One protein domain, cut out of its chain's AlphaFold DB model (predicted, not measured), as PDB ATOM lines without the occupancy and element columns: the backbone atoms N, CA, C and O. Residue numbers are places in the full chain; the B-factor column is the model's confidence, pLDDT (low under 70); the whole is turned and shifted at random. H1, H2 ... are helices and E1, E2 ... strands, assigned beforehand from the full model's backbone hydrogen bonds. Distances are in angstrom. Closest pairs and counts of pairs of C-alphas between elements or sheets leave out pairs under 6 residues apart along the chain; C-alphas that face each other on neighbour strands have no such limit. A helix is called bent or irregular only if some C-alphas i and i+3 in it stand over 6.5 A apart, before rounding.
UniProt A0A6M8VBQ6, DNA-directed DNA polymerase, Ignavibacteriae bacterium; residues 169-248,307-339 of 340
ATOM      1  N   PHE A 169      43.184  37.323  41.218       91.62
ATOM      2  CA  PHE A 169      42.774  38.672  40.864       91.62
ATOM      3  C   PHE A 169      41.384  38.659  40.239       91.62
ATOM      4  O   PHE A 169      41.117  37.876  39.330       91.62
ATOM      5  N   ILE A 170      40.514  39.538  40.725       90.38
ATOM      6  CA  ILE A 170      39.148  39.715  40.243       90.38
ATOM      7  C   ILE A 170      38.978  41.172  39.828       90.38
ATOM      8  O   ILE A 170      39.199  42.088  40.621       90.38
ATOM      9  N   ILE A 171      38.533  41.381  38.592       86.75
ATOM     10  CA  ILE A 171      38.079  42.684  38.103       86.75
ATOM     11  C   ILE A 171      36.564  42.620  38.013       86.75
ATOM     12  O   ILE A 171      36.020  41.705  37.400       86.75
ATOM     13  N   THR A 172      35.890  43.607  38.592       78.62
ATOM     14  CA  THR A 172      34.428  43.699  38.515       78.62
ATOM     15  C   THR A 172      34.027  44.746  37.475       78.62
ATOM     16  O   THR A 172      34.675  45.794  37.395       78.62
ATOM     17  N   PRO A 173      32.997  44.506  36.647       66.19
ATOM     18  CA  PRO A 173      32.484  45.523  35.737       66.19
ATOM     19  C   PRO A 173      31.862  46.702  36.504       66.19
ATOM     20  O   PRO A 173      31.575  46.624  37.703       66.19
ATOM     21  N   ALA A 174      31.682  47.840  35.826       60.22
ATOM     22  CA  ALA A 174      30.972  48.963  36.432       60.22
ATOM     23  C   ALA A 174      29.485  48.620  36.493       60.22
ATOM     24  O   ALA A 174      28.963  47.953  35.603       60.22
ATOM     25  N   ARG A 175      28.793  49.101  37.533       58.06
ATOM     26  CA  ARG A 175      27.340  48.934  37.648       58.06
ATOM     27  C   ARG A 175      26.675  49.448  36.363       58.06
ATOM     28  O   ARG A 175      26.801  50.632  36.060       58.06
ATOM     29  N   GLY A 176      25.991  48.564  35.636       51.34
ATOM     30  CA  GLY A 176      25.211  48.911  34.444       51.34
ATOM     31  C   GLY A 176      26.012  49.230  33.175       51.34
ATOM     32  O   GLY A 176      25.466  49.889  32.297       51.34
ATOM     33  N   ALA A 177      27.278  48.808  33.059       45.91
ATOM     34  CA  ALA A 177      28.037  48.954  31.815       45.91
ATOM     35  C   ALA A 177      28.866  47.701  31.486       45.91
ATOM     36  O   ALA A 177      29.705  47.285  32.283       45.91
ATOM     37  N   ASP A 178      28.706  47.185  30.261       43.91
ATOM     38  CA  ASP A 178      29.520  46.102  29.671       43.91
ATOM     39  C   ASP A 178      30.992  46.502  29.441       43.91
ATOM     40  O   ASP A 178      31.849  45.681  29.120       43.91
ATOM     41  N   ILE A 179      31.313  47.785  29.626       44.81
ATOM     42  CA  ILE A 179      32.669  48.318  29.538       44.81
ATOM     43  C   ILE A 179      33.223  48.383  30.965       44.81
ATOM     44  O   ILE A 179      32.813  49.229  31.761       44.81
ATOM     45  N   GLY A 180      34.129  47.449  31.275       47.97
ATOM     46  CA  GLY A 180      34.667  47.165  32.609       47.97
ATOM     47  C   GLY A 180      34.947  48.395  33.479       47.97
ATOM     48  O   GLY A 180      35.418  49.433  33.002       47.97
ATOM     49  N   ALA A 181      34.666  48.280  34.782       49.62
ATOM     50  CA  ALA A 181      34.886  49.373  35.714       49.62
ATOM     51  C   ALA A 181      36.350  49.785  35.692       49.62
ATOM     52  O   ALA A 181      37.241  49.057  36.133       49.62
ATOM     53  N   LYS A 182      36.596  51.021  35.268       63.50
ATOM     54  CA  LYS A 182      37.858  51.679  35.574       63.50
ATOM     55  C   LYS A 182      37.969  51.732  37.106       63.50
ATOM     56  O   LYS A 182      37.119  52.329  37.763       63.50
ATOM     57  N   LYS A 183      39.017  51.108  37.651       72.88
ATOM     58  CA  LYS A 183      39.440  51.138  39.064       72.88
ATOM     59  C   LYS A 183      38.616  50.322  40.073       72.88
ATOM     60  O   LYS A 183      38.613  50.704  41.236       72.88
ATOM     61  N   ARG A 184      37.940  49.227  39.690       83.69
ATOM     62  CA  ARG A 184      37.281  48.318  40.662       83.69
ATOM     63  C   ARG A 184      37.797  46.887  40.568       83.69
ATOM     64  O   ARG A 184      37.361  46.118  39.712       83.69
ATOM     65  N   TYR A 185      38.698  46.527  41.470       89.00
ATOM     66  CA  TYR A 185      39.266  45.183  41.522       89.00
ATOM     67  C   TYR A 185      39.596  44.757  42.950       89.00
ATOM     68  O   TYR A 185      39.802  45.593  43.837       89.00
ATOM     69  N   ALA A 186      39.682  43.444  43.135       92.31
ATOM     70  CA  ALA A 186      40.191  42.807  44.334       92.31
ATOM     71  C   ALA A 186      41.316  41.844  43.959       92.31
ATOM     72  O   ALA A 186      41.251  41.165  42.934       92.31
ATOM     73  N   GLY A 187      42.343  41.766  44.795       93.12
ATOM     74  CA  GLY A 187      43.451  40.850  44.573       93.12
ATOM     75  C   GLY A 187      43.937  40.216  45.864       93.12
ATOM     76  O   GLY A 187      44.074  40.890  46.884       93.12
ATOM     77  N   LEU A 188      44.212  38.918  45.799       92.56
ATOM     78  CA  LEU A 188      44.783  38.134  46.883       92.56
ATOM     79  C   LEU A 188      46.310  38.266  46.853       92.56
ATOM     80  O   LEU A 188      46.949  37.909  45.860       92.56
ATOM     81  N   VAL A 189      46.893  38.779  47.931       91.50
ATOM     82  CA  VAL A 189      48.345  38.912  48.120       91.50
ATOM     83  C   VAL A 189      48.793  38.097  49.325       91.50
ATOM     84  O   VAL A 189      48.053  37.956  50.296       91.50
ATOM     85  N   ILE A 190      50.026  37.599  49.286       86.50
ATOM     86  CA  ILE A 190      50.670  36.975  50.443       86.50
ATOM     87  C   ILE A 190      51.550  38.042  51.098       86.50
ATOM     88  O   ILE A 190      52.425  38.609  50.447       86.50
ATOM     89  N   LYS A 191      51.292  38.348  52.370       82.62
ATOM     90  CA  LYS A 191      52.128  39.228  53.200       82.62
ATOM     91  C   LYS A 191      52.419  38.502  54.501       82.62
ATOM     92  O   LYS A 191      51.478  38.052  55.147       82.62
ATOM     93  N   ASP A 192      53.694  38.390  54.862       83.44
ATOM     94  CA  ASP A 192      54.143  37.706  56.083       83.44
ATOM     95  C   ASP A 192      53.540  36.291  56.217       83.44
ATOM     96  O   ASP A 192      52.956  35.942  57.243       83.44
ATOM     97  N   ASP A 193      53.588  35.519  55.123       82.75
ATOM     98  CA  ASP A 193      53.009  34.170  54.983       82.75
ATOM     99  C   ASP A 193      51.493  34.070  55.234       82.75
ATOM    100  O   ASP A 193      50.941  32.981  55.393       82.75
ATOM    101  N   LYS A 194      50.788  35.206  55.227       86.94
ATOM    102  CA  LYS A 194      49.334  35.280  55.379       86.94
ATOM    103  C   LYS A 194      48.672  35.851  54.141       86.94
ATOM    104  O   LYS A 194      49.092  36.868  53.578       86.94
ATOM    105  N   GLU A 195      47.577  35.217  53.754       88.88
ATOM    106  CA  GLU A 195      46.726  35.719  52.692       88.88
ATOM    107  C   GLU A 195      45.983  36.980  53.138       88.88
ATOM    108  O   GLU A 195      45.368  37.040  54.203       88.88
ATOM    109  N   ASN A 196      46.060  38.009  52.306       90.88
ATOM    110  CA  ASN A 196      45.397  39.285  52.504       90.88
ATOM    111  C   ASN A 196      44.705  39.688  51.206       90.88
ATOM    112  O   ASN A 196      45.270  39.544  50.123       90.88
ATOM    113  N   ILE A 197      43.498  40.238  51.310       91.94
ATOM    114  CA  ILE A 197      42.772  40.754  50.150       91.94
ATOM    115  C   ILE A 197      42.952  42.265  50.095       91.94
ATOM    116  O   ILE A 197      42.633  42.980  51.045       91.94
ATOM    117  N   GLU A 198      43.455  42.758  48.971       91.19
ATOM    118  CA  GLU A 198      43.485  44.183  48.669       91.19
ATOM    119  C   GLU A 198      42.292  44.554  47.789       91.19
ATOM    120  O   GLU A 198      42.069  43.943  46.747       91.19
ATOM    121  N   PHE A 199      41.566  45.597  48.186       90.00
ATOM    122  CA  PHE A 199      40.440  46.153  47.439       90.00
ATOM    123  C   PHE A 199      40.799  47.532  46.884       90.00
ATOM    124  O   PHE A 199      41.294  48.388  47.622       90.00
ATOM    125  N   VAL A 200      40.497  47.790  45.611       86.25
ATOM    126  CA  VAL A 200      40.696  49.104  44.976       86.25
ATOM    127  C   VAL A 200      39.394  49.591  44.360       86.25
ATOM    128  O   VAL A 200      38.761  48.877  43.591       86.25
ATOM    129  N   GLY A 201      38.978  50.804  44.748       78.38
ATOM    130  CA  GLY A 201      37.754  51.476  44.276       78.38
ATOM    131  C   GLY A 201      36.434  50.780  44.629       78.38
ATOM    132  O   GLY A 201      35.383  51.156  44.106       78.38
ATOM    133  N   MET A 202      36.482  49.794  45.526       79.88
ATOM    134  CA  MET A 202      35.326  49.039  46.009       79.88
ATOM    135  C   MET A 202      34.732  49.643  47.288       79.88
ATOM    136  O   MET A 202      35.294  50.546  47.905       79.88
ATOM    137  N   GLU A 203      33.567  49.146  47.677       75.81
ATOM    138  CA  GLU A 203      32.799  49.562  48.851       75.81
ATOM    139  C   GLU A 203      33.624  49.530  50.151       75.81
ATOM    140  O   GLU A 203      33.537  50.459  50.955       75.81
ATOM    141  N   PHE A 204      34.505  48.540  50.312       74.69
ATOM    142  CA  PHE A 204      35.367  48.351  51.479       74.69
ATOM    143  C   PHE A 204      36.207  49.588  51.822       74.69
ATOM    144  O   PHE A 204      36.301  49.987  52.986       74.69
ATOM    145  N   VAL A 205      36.784  50.235  50.804       70.88
ATOM    146  CA  VAL A 205      37.662  51.405  50.986       70.88
ATOM    147  C   VAL A 205      36.893  52.714  51.144       70.88
ATOM    148  O   VAL A 205      37.490  53.772  51.351       70.88
ATOM    149  N   ARG A 206      35.561  52.676  51.061       81.38
ATOM    150  CA  ARG A 206      34.729  53.862  51.220       81.38
ATOM    151  C   ARG A 206      34.362  54.076  52.686       81.38
ATOM    152  O   ARG A 206      33.992  53.162  53.422       81.38
ATOM    153  N   SER A 207      34.467  55.322  53.137       78.56
ATOM    154  CA  SER A 207      34.126  55.699  54.512       78.56
ATOM    155  C   SER A 207      32.620  55.760  54.765       78.56
ATOM    156  O   SER A 207      32.217  55.704  55.921       78.56
ATOM    157  N   ASP A 208      31.810  55.848  53.705       82.19
ATOM    158  CA  ASP A 208      30.352  55.981  53.758       82.19
ATOM    159  C   ASP A 208      29.592  54.643  53.725       82.19
ATOM    160  O   ASP A 208      28.373  54.655  53.602       82.19
ATOM    161  N   TRP A 209      30.294  53.510  53.839       90.81
ATOM    162  CA  TRP A 209      29.719  52.163  53.926       90.81
ATOM    163  C   TRP A 209      29.790  51.619  55.353       90.81
ATOM    164  O   TRP A 209      30.740  51.924  56.086       90.81
ATOM    165  N   THR A 210      28.796  50.814  55.733       95.56
ATOM    166  CA  THR A 210      28.666  50.288  57.098       95.56
ATOM    167  C   THR A 210      29.738  49.245  57.411       95.56
ATOM    168  O   THR A 210      30.359  48.665  56.515       95.56
ATOM    169  N   LYS A 211      29.966  48.984  58.703       95.81
ATOM    170  CA  LYS A 211      30.893  47.931  59.146       95.81
ATOM    171  C   LYS A 211      30.445  46.560  58.633       95.81
ATOM    172  O   LYS A 211      31.282  45.815  58.131       95.81
ATOM    173  N   LEU A 212      29.135  46.287  58.659       96.44
ATOM    174  CA  LEU A 212      28.553  45.057  58.117       96.44
ATOM    175  C   LEU A 212      28.947  44.856  56.653       96.44
ATOM    176  O   LEU A 212      29.422  43.792  56.282       96.44
ATOM    177  N   ALA A 213      28.797  45.890  55.826       95.06
ATOM    178  CA  ALA A 213      29.086  45.783  54.404       95.06
ATOM    179  C   ALA A 213      30.571  45.506  54.126       95.06
ATOM    180  O   ALA A 213      30.913  44.741  53.225       95.06
ATOM    181  N   LYS A 214      31.466  46.105  54.920       93.81
ATOM    182  CA  LYS A 214      32.915  45.887  54.812       93.81
ATOM    183  C   LYS A 214      33.304  44.461  55.176       93.81
ATOM    184  O   LYS A 214      34.064  43.841  54.439       93.81
ATOM    185  N   GLU A 215      32.779  43.955  56.288       95.06
ATOM    186  CA  GLU A 215      33.011  42.576  56.729       95.06
ATOM    187  C   GLU A 215      32.426  41.576  55.727       95.06
ATOM    188  O   GLU A 215      33.123  40.656  55.306       95.06
ATOM    189  N   PHE A 216      31.203  41.823  55.250       95.94
ATOM    190  CA  PHE A 216      30.568  41.025  54.206       95.94
ATOM    191  C   PHE A 216      31.402  40.987  52.917       95.94
ATOM    192  O   PHE A 216      31.606  39.912  52.363       95.94
ATOM    193  N   GLN A 217      31.945  42.121  52.452       93.75
ATOM    194  CA  GLN A 217      32.800  42.147  51.257       93.75
ATOM    195  C   GLN A 217      34.086  41.338  51.442       93.75
ATOM    196  O   GLN A 217      34.469  40.610  50.528       93.75
ATOM    197  N   ILE A 218      34.751  41.450  52.597       93.31
ATOM    198  CA  ILE A 218      35.962  40.670  52.880       93.31
ATOM    199  C   ILE A 218      35.648  39.175  52.825       93.31
ATOM    200  O   ILE A 218      36.313  38.448  52.089       93.31
ATOM    201  N   GLU A 219      34.651  38.724  53.584       95.31
ATOM    202  CA  GLU A 219      34.335  37.299  53.701       95.31
ATOM    203  C   GLU A 219      33.801  36.716  52.391       95.31
ATOM    204  O   GLU A 219      34.239  35.642  51.979       95.31
ATOM    205  N   LEU A 220      32.961  37.457  51.662       94.94
ATOM    206  CA  LEU A 220      32.499  37.034  50.343       94.94
ATOM    207  C   LEU A 220      33.675  36.829  49.382       94.94
ATOM    208  O   LEU A 220      33.762  35.796  48.726       94.94
ATOM    209  N   TYR A 221      34.594  37.793  49.295       93.94
ATOM    210  CA  TYR A 221      35.736  37.677  48.387       93.94
ATOM    211  C   TYR A 221      36.710  36.585  48.821       93.94
ATOM    212  O   TYR A 221      37.248  35.902  47.954       93.94
ATOM    213  N   LYS A 222      36.911  36.369  50.130       94.12
ATOM    214  CA  LYS A 222      37.672  35.211  50.627       94.12
ATOM    215  C   LYS A 222      37.068  33.916  50.105       94.12
ATOM    216  O   LYS A 222      37.788  33.152  49.471       94.12
ATOM    217  N   LYS A 223      35.762  33.723  50.299       94.50
ATOM    218  CA  LYS A 223      35.045  32.532  49.829       94.50
ATOM    219  C   LYS A 223      35.156  32.352  48.321       94.50
ATOM    220  O   LYS A 223      35.483  31.266  47.861       94.50
ATOM    221  N   VAL A 224      34.978  33.422  47.543       93.75
ATOM    222  CA  VAL A 224      35.120  33.364  46.079       93.75
ATOM    223  C   VAL A 224      36.544  32.993  45.658       93.75
ATOM    224  O   VAL A 224      36.712  32.151  44.778       93.75
ATOM    225  N   PHE A 225      37.576  33.577  46.274       92.50
ATOM    226  CA  PHE A 225      38.967  33.221  45.972       92.50
ATOM    227  C   PHE A 225      39.275  31.754  46.308       92.50
ATOM    228  O   PHE A 225      39.969  31.091  45.538       92.50
ATOM    229  N   HIS A 226      38.701  31.231  47.392       92.75
ATOM    230  CA  HIS A 226      38.875  29.843  47.830       92.75
ATOM    231  C   HIS A 226      37.924  28.846  47.154       92.75
ATOM    232  O   HIS A 226      38.067  27.648  47.365       92.75
ATOM    233  N   GLN A 227      37.009  29.319  46.298       91.06
ATOM    234  CA  GLN A 227      35.967  28.505  45.659       91.06
ATOM    235  C   GLN A 227      35.019  27.824  46.665       91.06
ATOM    236  O   GLN A 227      34.464  26.762  46.386       91.06
ATOM    237  N   ASP A 228      34.805  28.456  47.820       93.12
ATOM    238  CA  ASP A 228      33.865  27.989  48.839       93.12
ATOM    239  C   ASP A 228      32.405  28.200  48.408       93.12
ATOM    240  O   ASP A 228      32.080  29.052  47.571       93.12
ATOM    241  N   GLU A 229      31.485  27.491  49.065       92.25
ATOM    242  CA  GLU A 229      30.055  27.755  48.932       92.25
ATOM    243  C   GLU A 229      29.698  29.160  49.464       92.25
ATOM    244  O   GLU A 229      29.885  29.480  50.643       92.25
ATOM    245  N   VAL A 230      29.175  30.009  48.570       94.75
ATOM    246  CA  VAL A 230      28.770  31.395  48.877       94.75
ATOM    247  C   VAL A 230      27.271  31.560  49.111       94.75
ATOM    248  O   VAL A 230      26.874  32.488  49.805       94.75
ATOM    249  N   GLU A 231      26.430  30.701  48.534       94.00
ATOM    250  CA  GLU A 231      24.977  30.910  48.532       94.00
ATOM    251  C   GLU A 231      24.369  30.722  49.915       94.00
ATOM    252  O   GLU A 231      23.711  31.631  50.419       94.00
ATOM    253  N   GLU A 232      24.626  29.576  50.550       93.75
ATOM    254  CA  GLU A 232      24.087  29.303  51.881       93.75
ATOM    255  C   GLU A 232      24.629  30.283  52.920       93.75
ATOM    256  O   GLU A 232      23.880  30.793  53.751       93.75
ATOM    257  N   TRP A 233      25.900  30.664  52.790       96.19
ATOM    258  CA  TRP A 233      26.497  31.697  53.627       96.19
ATOM    259  C   TRP A 233      25.797  33.058  53.472       96.19
ATOM    260  O   TRP A 233      25.507  33.717  54.469       96.19
ATOM    261  N   ILE A 234      25.463  33.483  52.247       96.44
ATOM    262  CA  ILE A 234      24.690  34.719  52.032       96.44
ATOM    263  C   ILE A 234      23.308  34.611  52.694       96.44
ATOM    264  O   ILE A 234      22.882  35.560  53.359       96.44
ATOM    265  N   ARG A 235      22.616  33.471  52.556       95.62
ATOM    266  CA  ARG A 235      21.300  33.250  53.191       95.62
ATOM    267  C   ARG A 235      21.387  33.309  54.711       95.62
ATOM    268  O   ARG A 235      20.519  33.897  55.354       95.62
ATOM    269  N   GLU A 236      22.428  32.731  55.298       96.19
ATOM    270  CA  GLU A 236      22.704  32.820  56.733       96.19
ATOM    271  C   GLU A 236      22.923  34.270  57.176       96.19
ATOM    272  O   GLU A 236      22.228  34.733  58.078       96.19
ATOM    273  N   VAL A 237      23.778  35.032  56.485       97.38
ATOM    274  CA  VAL A 237      24.005  36.456  56.796       97.38
ATOM    275  C   VAL A 237      22.705  37.263  56.732       97.38
ATOM    276  O   VAL A 237      22.467  38.110  57.595       97.38
ATOM    277  N   ILE A 238      21.839  37.005  55.746       97.06
ATOM    278  CA  ILE A 238      20.531  37.669  55.636       97.06
ATOM    279  C   ILE A 238      19.633  37.318  56.832       97.06
ATOM    280  O   ILE A 238      19.004  38.217  57.397       97.06
ATOM    281  N   ARG A 239      19.578  36.045  57.245       96.88
ATOM    282  CA  ARG A 239      18.803  35.613  58.422       96.88
ATOM    283  C   ARG A 239      19.306  36.276  59.705       96.88
ATOM    284  O   ARG A 239      18.501  36.806  60.465       96.88
ATOM    285  N   GLU A 240      20.619  36.297  59.912       97.44
ATOM    286  CA  GLU A 240      21.250  36.914  61.085       97.44
ATOM    287  C   GLU A 240      21.065  38.436  61.127       97.44
ATOM    288  O   GLU A 240      20.860  39.020  62.193       97.44
ATOM    289  N   LEU A 241      21.081  39.093  59.965       97.25
ATOM    290  CA  LEU A 241      20.741  40.508  59.863       97.25
ATOM    291  C   LEU A 241      19.289  40.752  60.281       97.25
ATOM    292  O   LEU A 241      19.039  41.614  61.117       97.25
ATOM    293  N   LYS A 242      18.343  39.968  59.750       96.19
ATOM    294  CA  LYS A 242      16.914  40.101  60.077       96.19
ATOM    295  C   LYS A 242      16.589  39.762  61.534       96.19
ATOM    296  O   LYS A 242      15.577  40.232  62.043       96.19
ATOM    297  N   SER A 243      17.433  38.985  62.213       96.44
ATOM    298  CA  SER A 243      17.300  38.699  63.646       96.44
ATOM    299  C   SER A 243      17.933  39.766  64.553       96.44
ATOM    300  O   SER A 243      17.977  39.567  65.766       96.44
ATOM    301  N   GLY A 244      18.486  40.846  63.992       96.31
ATOM    302  CA  GLY A 244      19.137  41.930  64.735       96.31
ATOM    303  C   GLY A 244      20.547  41.621  65.244       96.31
ATOM    304  O   GLY A 244      21.109  42.384  66.030       96.31
ATOM    305  N   LYS A 245      21.177  40.527  64.789       97.44
ATOM    306  CA  LYS A 245      22.523  40.128  65.252       97.44
ATOM    307  C   LYS A 245      23.609  41.145  64.878       97.44
ATOM    308  O   LYS A 245      24.673  41.162  65.491       97.44
ATOM    309  N   PHE A 246      23.367  41.963  63.853       97.50
ATOM    310  CA  PHE A 246      24.349  42.898  63.297       97.50
ATOM    311  C   PHE A 246      24.028  44.373  63.542       97.50
ATOM    312  O   PHE A 246      24.665  45.215  62.910       97.50
ATOM    313  N   ASP A 247      23.082  44.706  64.423       96.94
ATOM    314  CA  ASP A 247      22.628  46.086  64.651       96.94
ATOM    315  C   ASP A 247      23.787  47.053  64.972       96.94
ATOM    316  O   ASP A 247      23.844  48.166  64.439       96.94
ATOM    317  N   ASP A 248      24.791  46.604  65.734       95.69
ATOM    318  CA  ASP A 248      25.999  47.376  66.076       95.69
ATOM    319  C   ASP A 248      26.872  47.732  64.854       95.69
ATOM    320  O   ASP A 248      27.733  48.616  64.910       95.69
ATOM    321  N   HIS A 307      16.451  47.709  53.646       96.56
ATOM    322  CA  HIS A 307      17.387  48.732  53.158       96.56
ATOM    323  C   HIS A 307      18.844  48.259  53.216       96.56
ATOM    324  O   HIS A 307      19.594  48.485  52.265       96.56
ATOM    325  N   TYR A 308      19.290  47.613  54.296       96.81
ATOM    326  CA  TYR A 308      20.677  47.133  54.382       96.81
ATOM    327  C   TYR A 308      20.938  45.951  53.447       96.81
ATOM    328  O   TYR A 308      22.003  45.897  52.830       96.81
ATOM    329  N   ILE A 309      19.976  45.050  53.264       96.50
ATOM    330  CA  ILE A 309      20.080  43.969  52.276       96.50
ATOM    331  C   ILE A 309      20.252  44.573  50.875       96.50
ATOM    332  O   ILE A 309      21.262  44.320  50.218       96.50
ATOM    333  N   GLU A 310      19.351  45.465  50.465       94.50
ATOM    334  CA  GLU A 310      19.328  46.039  49.114       94.50
ATOM    335  C   GLU A 310      20.450  47.048  48.844       94.50
ATOM    336  O   GLU A 310      20.949  47.163  47.721       94.50
ATOM    337  N   LYS A 311      20.835  47.848  49.843       93.81
ATOM    338  CA  LYS A 311      21.792  48.953  49.662       93.81
ATOM    339  C   LYS A 311      23.186  48.646  50.179       93.81
ATOM    340  O   LYS A 311      24.102  49.382  49.805       93.81
ATOM    341  N   GLN A 312      23.372  47.623  51.015       94.06
ATOM    342  CA  GLN A 312      24.687  47.227  51.528       94.06
ATOM    343  C   GLN A 312      25.115  45.834  51.055       94.06
ATOM    344  O   GLN A 312      26.207  45.720  50.509       94.06
ATOM    345  N   LEU A 313      24.297  44.790  51.198       95.50
ATOM    346  CA  LEU A 313      24.729  43.425  50.857       95.50
ATOM    347  C   LEU A 313      24.669  43.153  49.349       95.50
ATOM    348  O   LEU A 313      25.688  42.837  48.730       95.50
ATOM    349  N   LYS A 314      23.498  43.354  48.742       93.81
ATOM    350  CA  LYS A 314      23.226  43.069  47.328       93.81
ATOM    351  C   LYS A 314      24.236  43.696  46.363       93.81
ATOM    352  O   LYS A 314      24.816  42.962  45.569       93.81
ATOM    353  N   PRO A 315      24.585  45.000  46.457       89.62
ATOM    354  CA  PRO A 315      25.503  45.600  45.491       89.62
ATOM    355  C   PRO A 315      26.928  45.039  45.571       89.62
ATOM    356  O   PRO A 315      27.684  45.142  44.605       89.62
ATOM    357  N   ILE A 316      27.313  44.498  46.730       91.38
ATOM    358  CA  ILE A 316      28.600  43.834  46.935       91.38
ATOM    359  C   ILE A 316      28.539  42.425  46.352       91.38
ATOM    360  O   ILE A 316      29.448  42.039  45.617       91.38
ATOM    361  N   ALA A 317      27.466  41.690  46.638       92.44
ATOM    362  CA  ALA A 317      27.263  40.342  46.136       92.44
ATOM    363  C   ALA A 317      27.193  40.304  44.604       92.44
ATOM    364  O   ALA A 317      28.002  39.625  43.974       92.44
ATOM    365  N   ASP A 318      26.335  41.123  43.997       88.69
ATOM    366  CA  ASP A 318      26.169  41.183  42.540       88.69
ATOM    367  C   ASP A 318      27.467  41.537  41.809       88.69
ATOM    368  O   ASP A 318      27.678  41.092  40.685       88.69
ATOM    369  N   SER A 319      28.372  42.292  42.448       83.12
ATOM    370  CA  SER A 319      29.652  42.666  41.833       83.12
ATOM    371  C   SER A 319      30.530  41.467  41.470       83.12
ATOM    372  O   SER A 319      31.345  41.574  40.556       83.12
ATOM    373  N   VAL A 320      30.379  40.348  42.187       88.00
ATOM    374  CA  VAL A 320      31.203  39.145  42.020       88.00
ATOM    375  C   VAL A 320      30.380  37.921  41.625       88.00
ATOM    376  O   VAL A 320      30.862  37.105  40.846       88.00
ATOM    377  N   LEU A 321      29.126  37.810  42.075       89.12
ATOM    378  CA  LEU A 321      28.230  36.715  41.693       89.12
ATOM    379  C   LEU A 321      27.977  36.681  40.183       89.12
ATOM    380  O   LEU A 321      27.925  35.595  39.608       89.12
ATOM    381  N   SER A 322      27.938  37.843  39.520       84.94
ATOM    382  CA  SER A 322      27.796  37.911  38.064       84.94
ATOM    383  C   SER A 322      28.931  37.192  37.325       84.94
ATOM    384  O   SER A 322      28.716  36.642  36.250       84.94
ATOM    385  N   LEU A 323      30.139  37.158  37.903       83.25
ATOM    386  CA  LEU A 323      31.292  36.439  37.342       83.25
ATOM    387  C   LEU A 323      31.157  34.918  37.492       83.25
ATOM    388  O   LEU A 323      31.794  34.172  36.755       83.25
ATOM    389  N   LEU A 324      30.328  34.471  38.437       85.75
ATOM    390  CA  LEU A 324      29.997  33.069  38.683       85.75
ATOM    391  C   LEU A 324      28.707  32.638  37.965       85.75
ATOM    392  O   LEU A 324      28.267  31.508  38.151       85.75
ATOM    393  N   GLY A 325      28.080  33.529  37.188       86.38
ATOM    394  CA  GLY A 325      26.782  33.274  36.558       86.38
ATOM    395  C   GLY A 325      25.618  33.182  37.552       86.38
ATOM    396  O   GLY A 325      24.631  32.517  37.258       86.38
ATOM    397  N   LYS A 326      25.738  33.813  38.727       88.62
ATOM    398  CA  LYS A 326      24.728  33.819  39.799       88.62
ATOM    399  C   LYS A 326      24.173  35.229  40.023       88.62
ATOM    400  O   LYS A 326      24.839  36.215  39.703       88.62
ATOM    401  N   ASN A 327      22.989  35.327  40.623       89.12
ATOM    402  CA  ASN A 327      22.356  36.591  41.003       89.12
ATOM    403  C   ASN A 327      21.984  36.579  42.496       89.12
ATOM    404  O   ASN A 327      21.580  35.544  43.030       89.12
ATOM    405  N   PHE A 328      22.140  37.716  43.181       92.06
ATOM    406  CA  PHE A 328      21.780  37.836  44.592       92.06
ATOM    407  C   PHE A 328      20.288  37.596  44.863       92.06
ATOM    408  O   PHE A 328      19.958  36.968  45.866       92.06
ATOM    409  N   ASP A 329      19.399  38.064  43.986       90.94
ATOM    410  CA  ASP A 329      17.946  37.959  44.159       90.94
ATOM    411  C   ASP A 329      17.472  36.503  44.152       90.94
ATOM    412  O   ASP A 329      16.613  36.142  44.952       90.94
ATOM    413  N   ASP A 330      18.094  35.637  43.347       89.62
ATOM    414  CA  ASP A 330      17.796  34.199  43.343       89.62
ATOM    415  C   ASP A 330      18.190  33.556  44.683       89.62
ATOM    416  O   ASP A 330      17.438  32.779  45.280       89.62
ATOM    417  N   ILE A 331      19.361  33.928  45.211       89.50
ATOM    418  CA  ILE A 331      19.883  33.418  46.485       89.50
ATOM    419  C   ILE A 331      19.016  33.901  47.653       89.50
ATOM    420  O   ILE A 331      18.656  33.101  48.523       89.50
ATOM    421  N   ALA A 332      18.667  35.190  47.663       86.56
ATOM    422  CA  ALA A 332      17.861  35.820  48.701       86.56
ATOM    423  C   ALA A 332      16.395  35.355  48.651       86.56
ATOM    424  O   ALA A 332      15.824  35.034  49.693       86.56
ATOM    425  N   GLY A 333      15.801  35.249  47.460       71.50
ATOM    426  CA  GLY A 333      14.413  34.825  47.243       71.50
ATOM    427  C   GLY A 333      14.156  33.355  47.577       71.50
ATOM    428  O   GLY A 333      13.101  33.020  48.113       71.50
ATOM    429  N   SER A 334      15.148  32.477  47.385       58.75
ATOM    430  CA  SER A 334      15.059  31.061  47.788       58.75
ATOM    431  C   SER A 334      14.795  30.879  49.291       58.75
ATOM    432  O   SER A 334      14.187  29.891  49.697       58.75
ATOM    433  N   SER A 335      15.203  31.845  50.123       49.16
ATOM    434  CA  SER A 335      14.941  31.820  51.569       49.16
ATOM    435  C   SER A 335      13.488  32.135  51.942       49.16
ATOM    436  O   SER A 335      13.066  31.789  53.040       49.16
ATOM    437  N   GLN A 336      12.709  32.762  51.051       43.09
ATOM    438  CA  GLN A 336      11.272  32.987  51.255       43.09
ATOM    439  C   GLN A 336      10.435  31.752  50.902       43.09
ATOM    440  O   GLN A 336       9.393  31.536  51.513       43.09
ATOM    441  N   LEU A 337      10.889  30.930  49.952       37.47
ATOM    442  CA  LEU A 337      10.163  29.731  49.517       37.47
ATOM    443  C   LEU A 337      10.339  28.535  50.463       37.47
ATOM    444  O   LEU A 337       9.481  27.665  50.478       37.47
ATOM    445  N   SER A 338      11.388  28.498  51.294       35.66
ATOM    446  CA  SER A 338      11.581  27.423  52.284       35.66
ATOM    447  C   SER A 338      10.729  27.575  53.556       35.66
ATOM    448  O   SER A 338      10.891  26.789  54.486       35.66
ATOM    449  N   PHE A 339       9.882  28.607  53.635       38.59
ATOM    450  CA  PHE A 339       8.961  28.857  54.753       38.59
ATOM    451  C   PHE A 339       7.491  28.539  54.422       38.59
ATOM    452  O   PHE A 339       6.617  28.862  55.228       38.59
TER     453      PHE A 339
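Overview. This is residues 169 to 248 and 307 to 339 of the 340 residues of the protein "DNA-directed DNA polymerase" of Ignavibacteriae bacterium (UniProt A0A6M8VBQ6). A small sheet of three strands forms a wall at one end, with helix H1 packed crosswise on one of its faces. Beyond that wall H1, H2 and H3 stand side by side as a triangle of nearly aligned helices, and H4 begins at Phe 328 beside Asp 318 of H3, passes Glu 231, the first residue of H2, with Ile 331, and runs on away from the sheet. The printed part has 113 residues with three named strands and then four named helices, in the order E1 E2 E3 H1 H2 H3 H4; the sheet order is E1 - E2 - E3, antiparallel, and the class is mixed, helices and strands. The whole is compact, with a radius of gyration of the C-alphas of 14.3 A and spans of 42 by 35 by 29 A.

Along the chain. Find C-alpha 169 at (42.774, 38.672, 40.864), where E1, residues 169 to 171, begins; it is 6.8 A long. E2, residues 185 to 191, runs 18.4 A, and E3, residues 194 to 200, runs 19.3 A. Look next at C-alpha 211 at (30.893, 47.931, 59.146), from which H1, residues 211 to 226, runs 22.8 A. H2, residues 231 to 242, is 16.8 A long. H3, residues 307 to 324, is 24.8 A long, with a kink of 51 degrees near residue 314; it is neither bent nor irregular, but only just: C-alphas 311 and 314 are 6.5 A apart. H4, residues 328 to 337, runs 15.0 A and ends at C-alpha 337, (10.163, 29.731, 49.517).

Arrangement. Start at the sheet, a meander, each strand the antiparallel neighbour of the one before. In the hairpin E1 and E2, N 170 and O 186 are 2.8 A apart; in the hairpin E2 and E3, N 189 and O 196 are 2.8 A apart, both within hydrogen-bond range. H1 is on the sheet at a height of 10.0 A, over E2 and E3, and runs across the strands at 78 degrees to E2 on the local plane; this makes two layers, a helix on one face of a sheet. Its closest C-alphas to E3 are those of Ile 218 and Ile 197, 7.3 A apart. H3 only grazes the sheet, with residues 319 to 323. With residues 312 to 320 alone H3 touches H1, at a shallow tilt of 16 degrees, the same way; the closest C-alphas, of Ala 213 and Gln 312, are 5.5 A apart. H2 and H3 are close but not clearly touching, with the C-alphas of Ile 238 and Ile 309 7.2 A apart. H4 touches H2 at a tilt of 69 degrees, steep but only just short of about perpendicular, closest at the C-alphas of Glu 231 and Ile 331, 6.0 A. H3 touches H4 with residues 314 to 321 alone, at a steep tilt of 64 degrees, closest at the C-alphas of Asp 318 and Phe 328, 5.9 A. H1 and H4 are apart. Each O i to N i+4 pair is within hydrogen-bond range in H1 and H2, but 7 of 14 in H3 and 3 of 6 in H4.

Size, cuts and confidence. The two C-alphas farthest apart, of Asp 192 and Phe 339, are 46.1 A apart. Residues 249 to 306 are not printed, and C-alphas 248 and 307 are 15.6 A apart across the cut. The link from E1 to E2, 13 residues, is long. The mean pLDDT of the printed part is 84.6; residues 173 to 182 and 334 to 339 are under 70.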